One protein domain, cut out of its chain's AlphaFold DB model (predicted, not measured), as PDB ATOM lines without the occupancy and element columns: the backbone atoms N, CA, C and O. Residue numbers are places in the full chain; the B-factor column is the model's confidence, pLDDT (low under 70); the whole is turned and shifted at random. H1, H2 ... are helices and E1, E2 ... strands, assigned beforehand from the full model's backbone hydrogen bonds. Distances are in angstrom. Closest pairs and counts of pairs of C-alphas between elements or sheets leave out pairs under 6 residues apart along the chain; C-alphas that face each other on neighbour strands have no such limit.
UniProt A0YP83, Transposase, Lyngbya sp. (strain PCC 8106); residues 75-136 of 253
ATOM      1  N   ASP A  75     -30.961 -30.661 -48.498       90.94
ATOM      2  CA  ASP A  75     -31.142 -31.998 -47.940       90.94
ATOM      3  C   ASP A  75     -30.197 -32.235 -46.763       90.94
ATOM      4  O   ASP A  75     -29.428 -31.355 -46.381       90.94
ATOM      5  N   ALA A  76     -30.250 -33.436 -46.190       87.94
ATOM      6  CA  ALA A  76     -29.420 -33.824 -45.055       87.94
ATOM      7  C   ALA A  76     -27.901 -33.684 -45.296       87.94
ATOM      8  O   ALA A  76     -27.140 -33.637 -44.333       87.94
ATOM      9  N   ARG A  77     -27.427 -33.605 -46.553       89.88
ATOM     10  CA  ARG A  77     -26.006 -33.363 -46.851       89.88
ATOM     11  C   ARG A  77     -25.681 -31.874 -46.924       89.88
ATOM     12  O   ARG A  77     -24.599 -31.470 -46.490       89.88
ATOM     13  N   THR A  78     -26.598 -31.054 -47.437       92.19
ATOM     14  CA  THR A  78     -26.391 -29.604 -47.606       92.19
ATOM     15  C   THR A  78     -26.888 -28.757 -46.441       92.19
ATOM     16  O   THR A  78     -26.614 -27.561 -46.407       92.19
ATOM     17  N   PHE A  79     -27.563 -29.359 -45.466       94.38
ATOM     18  CA  PHE A  79     -28.099 -28.681 -44.294       94.38
ATOM     19  C   PHE A  79     -27.920 -29.528 -43.033       94.38
ATOM     20  O   PHE A  79     -28.086 -30.745 -43.060       94.38
ATOM     21  N   ARG A  80     -27.579 -28.873 -41.920       92.56
ATOM     22  CA  ARG A  80     -27.578 -29.459 -40.573       92.56
ATOM     23  C   ARG A  80     -27.893 -28.383 -39.538       92.56
ATOM     24  O   ARG A  80     -27.365 -27.277 -39.637       92.56
ATOM     25  N   ILE A  81     -28.688 -28.730 -38.534       91.75
ATOM     26  CA  ILE A  81     -28.900 -27.899 -37.343       91.75
ATOM     27  C   ILE A  81     -27.802 -28.211 -36.332       91.75
ATOM     28  O   ILE A  81     -27.467 -29.376 -36.110       91.75
ATOM     29  N   ILE A  82     -27.241 -27.168 -35.739       91.00
ATOM     30  CA  ILE A  82     -26.358 -27.250 -34.584       91.00
ATOM     31  C   ILE A  82     -27.164 -26.649 -33.434       91.00
ATOM     32  O   ILE A  82     -27.414 -25.444 -33.416       91.00
ATOM     33  N   GLU A  83     -27.668 -27.511 -32.548       87.00
ATOM     34  CA  GLU A  83     -28.531 -27.084 -31.437       87.00
ATOM     35  C   GLU A  83     -27.774 -26.159 -30.477       87.00
ATOM     36  O   GLU A  83     -28.312 -25.141 -30.047       87.00
ATOM     37  N   GLU A  84     -26.494 -26.451 -30.237       86.62
ATOM     38  CA  GLU A  84     -25.583 -25.561 -29.525       86.62
ATOM     39  C   GLU A  84     -25.442 -24.224 -30.274       86.62
ATOM     40  O   GLU A  84     -25.007 -24.165 -31.429       86.62
ATOM     41  N   GLY A  85     -25.874 -23.138 -29.631       86.69
ATOM     42  CA  GLY A  85     -25.869 -21.795 -30.217       86.69
ATOM     43  C   GLY A  85     -26.909 -21.561 -31.322       86.69
ATOM     44  O   GLY A  85     -26.859 -20.520 -31.975       86.69
ATOM     45  N   TYR A  86     -27.843 -22.497 -31.542       90.75
ATOM     46  CA  TYR A  86     -28.920 -22.401 -32.539       90.75
ATOM     47  C   TYR A  86     -28.431 -21.992 -33.936       90.75
ATOM     48  O   TYR A  86     -28.989 -21.104 -34.588       90.75
ATOM     49  N   LEU A  87     -27.373 -22.645 -34.411       93.88
ATOM     50  CA  LEU A  87     -26.792 -22.369 -35.720       93.88
ATOM     51  C   LEU A  87     -27.383 -23.300 -36.779       93.88
ATOM     52  O   LEU A  87     -27.640 -24.483 -36.546       93.88
ATOM     53  N   VAL A  88     -27.506 -22.793 -38.000       94.38
ATOM     54  CA  VAL A  88     -27.687 -23.628 -39.181       94.38
ATOM     55  C   VAL A  88     -26.397 -23.707 -39.977       94.38
ATOM     56  O   VAL A  88     -25.812 -22.698 -40.363       94.38
ATOM     57  N   SER A  89     -25.967 -24.929 -40.267       95.06
ATOM     58  CA  SER A  89     -24.890 -25.191 -41.204       95.06
ATOM     59  C   SER A  89     -25.448 -25.443 -42.602       95.06
ATOM     60  O   SER A  89     -26.162 -26.426 -42.809       95.06
ATOM     61  N   LEU A  90     -25.099 -24.582 -43.557       95.19
ATOM     62  CA  LEU A  90     -25.567 -24.622 -44.944       95.19
ATOM     63  C   LEU A  90     -24.391 -24.802 -45.902       95.19
ATOM     64  O   LEU A  90     -23.402 -24.078 -45.823       95.19
ATOM     65  N   SER A  91     -24.509 -25.740 -46.836       93.50
ATOM     66  CA  SER A  91     -23.607 -25.814 -47.983       93.50
ATOM     67  C   SER A  91     -23.970 -24.707 -48.965       93.50
ATOM     68  O   SER A  91     -25.112 -24.628 -49.408       93.50
ATOM     69  N   THR A  92     -23.002 -23.871 -49.330       89.88
ATOM     70  CA  THR A  92     -23.144 -22.927 -50.449       89.88
ATOM     71  C   THR A  92     -22.419 -23.473 -51.682       89.88
ATOM     72  O   THR A  92     -22.010 -24.638 -51.689       89.88
ATOM     73  N   THR A  93     -22.339 -22.689 -52.756       87.25
ATOM     74  CA  THR A  93     -21.552 -23.033 -53.951       87.25
ATOM     75  C   THR A  93     -20.053 -23.040 -53.678       87.25
ATOM     76  O   THR A  93     -19.346 -23.830 -54.285       87.25
ATOM     77  N   GLU A  94     -19.585 -22.214 -52.743       85.75
ATOM     78  CA  GLU A  94     -18.161 -22.085 -52.423       85.75
ATOM     79  C   GLU A  94     -17.797 -22.911 -51.192       85.75
ATOM     80  O   GLU A  94     -17.024 -23.863 -51.262       85.75
ATOM     81  N   LYS A  95     -18.390 -22.566 -50.044       89.69
ATOM     82  CA  LYS A  95     -18.061 -23.182 -48.757       89.69
ATOM     83  C   LYS A  95     -19.285 -23.481 -47.917       89.69
ATOM     84  O   LYS A  95     -20.376 -22.942 -48.115       89.69
ATOM     85  N   ARG A  96     -19.103 -24.346 -46.927       94.19
ATOM     86  CA  ARG A  96     -20.113 -24.556 -45.894       94.19
ATOM     87  C   ARG A  96     -20.038 -23.405 -44.893       94.19
ATOM     88  O   ARG A  96     -18.970 -23.125 -44.359       94.19
ATOM     89  N   ILE A  97     -21.161 -22.743 -44.647       95.06
ATOM     90  CA  ILE A  97     -21.268 -21.634 -43.691       95.06
ATOM     91  C   ILE A  97     -22.081 -22.066 -42.473       95.06
ATOM     92  O   ILE A  97     -22.915 -22.970 -42.569       95.06
ATOM     93  N   LYS A  98     -21.844 -21.419 -41.330       96.19
ATOM     94  CA  LYS A  98     -22.678 -21.523 -40.128       96.19
ATOM     95  C   LYS A  98     -23.352 -20.173 -39.910       96.19
ATOM     96  O   LYS A  98     -22.669 -19.156 -39.902       96.19
ATOM     97  N   VAL A  99     -24.673 -20.167 -39.774       94.88
ATOM     98  CA  VAL A  99     -25.472 -18.944 -39.639       94.88
ATOM     99  C   VAL A  99     -26.299 -19.036 -38.360       94.88
ATOM    100  O   VAL A  99     -27.000 -20.035 -38.190       94.88
ATOM    101  N   PRO A 100     -26.247 -18.040 -37.462       94.19
ATOM    102  CA  PRO A 100     -27.097 -18.028 -36.280       94.19
ATOM    103  C   PRO A 100     -28.563 -17.846 -36.658       94.19
ATOM    104  O   PRO A 100     -28.912 -17.013 -37.498       94.19
ATOM    105  N   MET A 101     -29.431 -18.632 -36.030       93.56
ATOM    106  CA  MET A 101     -30.873 -18.528 -36.199       93.56
ATOM    107  C   MET A 101     -31.480 -17.742 -35.038       93.56
ATOM    108  O   MET A 101     -31.132 -17.944 -33.877       93.56
ATOM    109  N   ARG A 102     -32.466 -16.895 -35.340       92.81
ATOM    110  CA  ARG A 102     -33.368 -16.359 -34.315       92.81
ATOM    111  C   ARG A 102     -34.467 -17.383 -34.064       92.81
ATOM    112  O   ARG A 102     -35.338 -17.572 -34.911       92.81
ATOM    113  N   VAL A 103     -34.405 -18.061 -32.923       90.88
ATOM    114  CA  VAL A 103     -35.298 -19.173 -32.578       90.88
ATOM    115  C   VAL A 103     -36.079 -18.810 -31.318       90.88
ATOM    116  O   VAL A 103     -35.493 -18.387 -30.330       90.88
ATOM    117  N   SER A 104     -37.406 -18.951 -31.342       90.75
ATOM    118  CA  SER A 104     -38.231 -18.763 -30.138       90.75
ATOM    119  C   SER A 104     -38.317 -20.047 -29.311       90.75
ATOM    120  O   SER A 104     -38.147 -21.137 -29.855       90.75
ATOM    121  N   ASN A 105     -38.688 -19.941 -28.029       90.06
ATOM    122  CA  ASN A 105     -38.860 -21.089 -27.119       90.06
ATOM    123  C   ASN A 105     -39.738 -22.203 -27.708       90.06
ATOM    124  O   ASN A 105     -39.423 -23.384 -27.585       90.06
ATOM    125  N   TYR A 106     -40.803 -21.830 -28.424       90.38
ATOM    126  CA  TYR A 106     -41.649 -22.784 -29.142       90.38
ATOM    127  C   TYR A 106     -40.855 -23.619 -30.158       90.38
ATOM    128  O   TYR A 106     -40.997 -24.839 -30.208       90.38
ATOM    129  N   HIS A 107     -40.018 -22.974 -30.971       89.94
ATOM    130  CA  HIS A 107     -39.226 -23.655 -31.991       89.94
ATOM    131  C   HIS A 107     -38.099 -24.482 -31.369       89.94
ATOM    132  O   HIS A 107     -37.854 -25.585 -31.846       89.94
ATOM    133  N   ILE A 108     -37.484 -24.005 -30.282       87.81
ATOM    134  CA  ILE A 108     -36.486 -24.763 -29.513       87.81
ATOM    135  C   ILE A 108     -37.077 -26.117 -29.100       87.81
ATOM    136  O   ILE A 108     -36.542 -27.156 -29.481       87.81
ATOM    137  N   GLY A 109     -38.251 -26.120 -28.459       87.62
ATOM    138  CA  GLY A 109     -38.923 -27.359 -28.052       87.62
ATOM    139  C   GLY A 109     -39.377 -28.255 -29.214       87.62
ATOM    140  O   GLY A 109     -39.628 -29.444 -29.024       87.62
ATOM    141  N   LYS A 110     -39.495 -27.725 -30.441       87.38
ATOM    142  CA  LYS A 110     -39.751 -28.544 -31.639       87.38
ATOM    143  C   LYS A 110     -38.479 -29.137 -32.233       87.38
ATOM    144  O   LYS A 110     -38.570 -30.215 -32.809       87.38
ATOM    145  N   LEU A 111     -37.348 -28.442 -32.153       86.38
ATOM    146  CA  LEU A 111     -36.079 -28.898 -32.719       86.38
ATOM    147  C   LEU A 111     -35.412 -29.964 -31.848       86.38
ATOM    148  O   LEU A 111     -34.887 -30.930 -32.396       86.38
ATOM    149  N   GLN A 112     -35.491 -29.809 -30.525       83.19
ATOM    150  CA  GLN A 112     -34.829 -30.681 -29.558       83.19
ATOM    151  C   GLN A 112     -35.125 -32.164 -29.806       83.19
ATOM    152  O   GLN A 112     -36.279 -32.604 -29.779       83.19
ATOM    153  N   GLY A 113     -34.057 -32.929 -30.049       78.88
ATOM    154  CA  GLY A 113     -34.107 -34.386 -30.163       78.88
ATOM    155  C   GLY A 113     -34.845 -34.911 -31.398       78.88
ATOM    156  O   GLY A 113     -35.158 -36.100 -31.453       78.88
ATOM    157  N   ARG A 114     -35.148 -34.060 -32.393       80.94
ATOM    158  CA  ARG A 114     -35.866 -34.479 -33.609       80.94
ATOM    159  C   ARG A 114     -34.961 -34.482 -34.836       80.94
ATOM    160  O   ARG A 114     -34.387 -33.448 -35.179       80.94
ATOM    161  N   PRO A 115     -34.897 -35.593 -35.592       80.75
ATOM    162  CA  PRO A 115     -34.105 -35.632 -36.807       80.75
ATOM    163  C   PRO A 115     -34.716 -34.723 -37.882       80.75
ATOM    164  O   PRO A 115     -35.857 -34.897 -38.328       80.75
ATOM    165  N   SER A 116     -33.924 -33.758 -38.347       82.94
ATOM    166  CA  SER A 116     -34.260 -32.929 -39.502       82.94
ATOM    167  C   SER A 116     -33.838 -33.622 -40.801       82.94
ATOM    168  O   SER A 116     -32.694 -34.058 -40.919       82.94
ATOM    169  N   THR A 117     -34.728 -33.711 -41.792       85.31
ATOM    170  CA  THR A 117     -34.435 -34.425 -43.058       85.31
ATOM    171  C   THR A 117     -34.028 -33.489 -44.195       85.31
ATOM    172  O   THR A 117     -33.201 -33.830 -45.041       85.31
ATOM    173  N   SER A 118     -34.646 -32.316 -44.253       91.06
ATOM    174  CA  SER A 118     -34.449 -31.339 -45.319       91.06
ATOM    175  C   SER A 118     -34.851 -29.956 -44.822       91.06
ATOM    176  O   SER A 118     -35.513 -29.816 -43.789       91.06
ATOM    177  N   ALA A 119     -34.452 -28.931 -45.563       94.44
ATOM    178  CA  ALA A 119     -34.862 -27.569 -45.279       94.44
ATOM    179  C   ALA A 119     -35.018 -26.766 -46.569       94.44
ATOM    180  O   ALA A 119     -34.473 -27.125 -47.610       94.44
ATOM    181  N   GLN A 120     -35.741 -25.658 -46.499       95.25
ATOM    182  CA  GLN A 120     -35.778 -24.658 -47.558       95.25
ATOM    183  C   GLN A 120     -35.367 -23.315 -46.967       95.25
ATOM    184  O   GLN A 120     -35.989 -22.846 -46.016       95.25
ATOM    185  N   VAL A 121     -34.336 -22.697 -47.535       95.31
ATOM    186  CA  VAL A 121     -33.955 -21.327 -47.182       95.31
ATOM    187  C   VAL A 121     -34.705 -20.389 -48.114       95.31
ATOM    188  O   VAL A 121     -34.661 -20.573 -49.331       95.31
ATOM    189  N   CYS A 122     -35.399 -19.403 -47.553       95.19
ATOM    190  CA  CYS A 122     -36.295 -18.497 -48.263       95.19
ATOM    191  C   CYS A 122     -36.032 -17.049 -47.859       95.19
ATOM    192  O   CYS A 122     -36.014 -16.727 -46.676       95.19
ATOM    193  N   LYS A 123     -35.922 -16.154 -48.836       95.56
ATOM    194  CA  LYS A 123     -36.005 -14.710 -48.631       95.56
ATOM    195  C   LYS A 123     -37.474 -14.294 -48.622       95.56
ATOM    196  O   LYS A 123     -38.200 -14.550 -49.587       95.56
ATOM    197  N   HIS A 124     -37.914 -13.683 -47.533       93.56
ATOM    198  CA  HIS A 124     -39.280 -13.195 -47.369       93.56
ATOM    199  C   HIS A 124     -39.412 -11.735 -47.829       93.56
ATOM    200  O   HIS A 124     -38.446 -11.091 -48.242       93.56
ATOM    201  N   ARG A 125     -40.652 -11.223 -47.836       92.00
ATOM    202  CA  ARG A 125     -40.975  -9.862 -48.312       92.00
ATOM    203  C   ARG A 125     -40.385  -8.756 -47.441       92.00
ATOM    204  O   ARG A 125     -40.167  -7.665 -47.942       92.00
ATOM    205  N   ASP A 126     -40.135  -9.058 -46.175       93.50
ATOM    206  CA  ASP A 126     -39.438  -8.197 -45.216       93.50
ATOM    207  C   ASP A 126     -37.923  -8.111 -45.484       93.50
ATOM    208  O   ASP A 126     -37.208  -7.427 -44.766       93.50
ATOM    209  N   GLY A 127     -37.418  -8.816 -46.503       92.94
ATOM    210  CA  GLY A 127     -36.005  -8.838 -46.871       92.94
ATOM    211  C   GLY A 127     -35.172  -9.855 -46.091       92.94
ATOM    212  O   GLY A 127     -34.058 -10.157 -46.522       92.94
ATOM    213  N   ASN A 128     -35.720 -10.436 -45.021       94.81
ATOM    214  CA  ASN A 128     -35.016 -11.378 -44.162       94.81
ATOM    215  C   ASN A 128     -35.018 -12.796 -44.742       94.81
ATOM    216  O   ASN A 128     -35.892 -13.187 -45.525       94.81
ATOM    217  N   PHE A 129     -34.026 -13.582 -44.325       94.44
ATOM    218  CA  PHE A 129     -33.944 -15.001 -44.636       94.44
ATOM    219  C   PHE A 129     -34.565 -15.837 -43.524       94.44
ATOM    220  O   PHE A 129     -34.269 -15.662 -42.346       94.44
ATOM    221  N   TYR A 130     -35.390 -16.788 -43.937       95.62
ATOM    222  CA  TYR A 130     -36.036 -17.772 -43.088       95.62
ATOM    223  C   TYR A 130     -35.620 -19.161 -43.539       95.62
ATOM    224  O   TYR A 130     -35.340 -19.392 -44.720       95.62
ATOM    225  N   ILE A 131     -35.613 -20.099 -42.601       94.62
ATOM    226  CA  ILE A 131     -35.367 -21.502 -42.894       94.62
ATOM    227  C   ILE A 131     -36.559 -22.351 -42.469       94.62
ATOM    228  O   ILE A 131     -36.967 -22.366 -41.312       94.62
ATOM    229  N   HIS A 132     -37.143 -23.052 -43.435       94.62
ATOM    230  CA  HIS A 132     -38.263 -23.956 -43.217       94.62
ATOM    231  C   HIS A 132     -37.723 -25.372 -43.094       94.62
ATOM    232  O   HIS A 132     -37.322 -25.974 -44.089       94.62
ATOM    233  N   ILE A 133     -37.693 -25.886 -41.871       92.56
ATOM    234  CA  ILE A 133     -37.068 -27.163 -41.532       92.56
ATOM    235  C   ILE A 133     -38.132 -28.261 -41.515       92.56
ATOM    236  O   ILE A 133     -39.161 -28.129 -40.852       92.56
ATOM    237  N   GLN A 134     -37.877 -29.359 -42.223       91.06
ATOM    238  CA  GLN A 134     -38.714 -30.555 -42.163       91.06
ATOM    239  C   GLN A 134     -38.210 -31.481 -41.062       91.06
ATOM    240  O   GLN A 134     -37.133 -32.079 -41.167       91.06
ATOM    241  N   LEU A 135     -39.026 -31.604 -40.019       88.19
ATOM    242  CA  LEU A 135     -38.810 -32.511 -38.902       88.19
ATOM    243  C   LEU A 135     -39.579 -33.803 -39.150       88.19
ATOM    244  O   LEU A 135     -40.743 -33.764 -39.558       88.19
ATOM    245  N   LYS A 136     -38.940 -34.940 -38.884       81.75
ATOM    246  CA  LYS A 136     -39.652 -36.209 -38.757       81.75
ATOM    247  C   LYS A 136     -40.044 -36.408 -37.301       81.75
ATOM    248  O   LYS A 136     -39.246 -36.182 -36.396       81.75
TER     249      LYS A 136
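AT A GLANCE: This is residues 75 to 136 of the 253 residues of the protein "Transposase" of Lyngbya sp. (strain PCC 8106) (UniProt A0YP83). A three-strand sheet, E1 to E3, and a longer two-strand hairpin, E4 and E5, lie partly face to face with their strands crossed, coming closest where E1 crosses E4. The short helix H1 sits to one side of the two, on the stretch of chain that leads from E3 to E4. The printed part has 62 residues, with one named helix and five named strands in the order E1, E2, E3, H1, E4, E5; both sheets are antiparallel, and the class is mostly strand. The whole is compact, with a radius of gyration of the C-alphas of 11.5 A and spans of 31 by 28 by 20 A.

IN THESE COORDINATES: E1, residues 79 to 82, begins with C-alpha 79 at (-28.099, -28.681, -44.294) and is 10.0 A long. E2, residues 87 to 91, measures 13.1 A, and E3, residues 96 to 100, 13.6 A. H1, residues 105 to 111, is 10.0 A long. E4, residues 116 to 123, measures 20.5 A. E5, residues 129 to 135, measures 19.1 A and ends with C-alpha 135 at (-38.810, -32.511, -38.902).

HOW THE PARTS SIT: E1, E2 and E3 form a meander, each strand the antiparallel neighbour of the one before, with E1 and E3 as edge strands. N 80 and O 89 are 3.0 A apart between E1 and E2, and N 88 and O 99 are 2.8 A apart between E2 and E3, both within hydrogen-bond range. H1 is not on this sheet; in H1 every O i to N i+4 pair is within hydrogen-bond range. E4 and E5 form a hairpin, with N 120 and O 132 within hydrogen-bond range at 2.9 A. The closest C-alphas of E1 and E4, those of Phe 79 and Ala 119, are 6.9 A apart. E1 and E5 are apart.

THE WHOLE: The C-alphas farthest apart, those of Glu 94 and Tyr 106, are 33.1 A from each other. The printed part has no cut, and its five links are tight. No printed residue is under 70 in pLDDT; the mean of the printed part is 90.8.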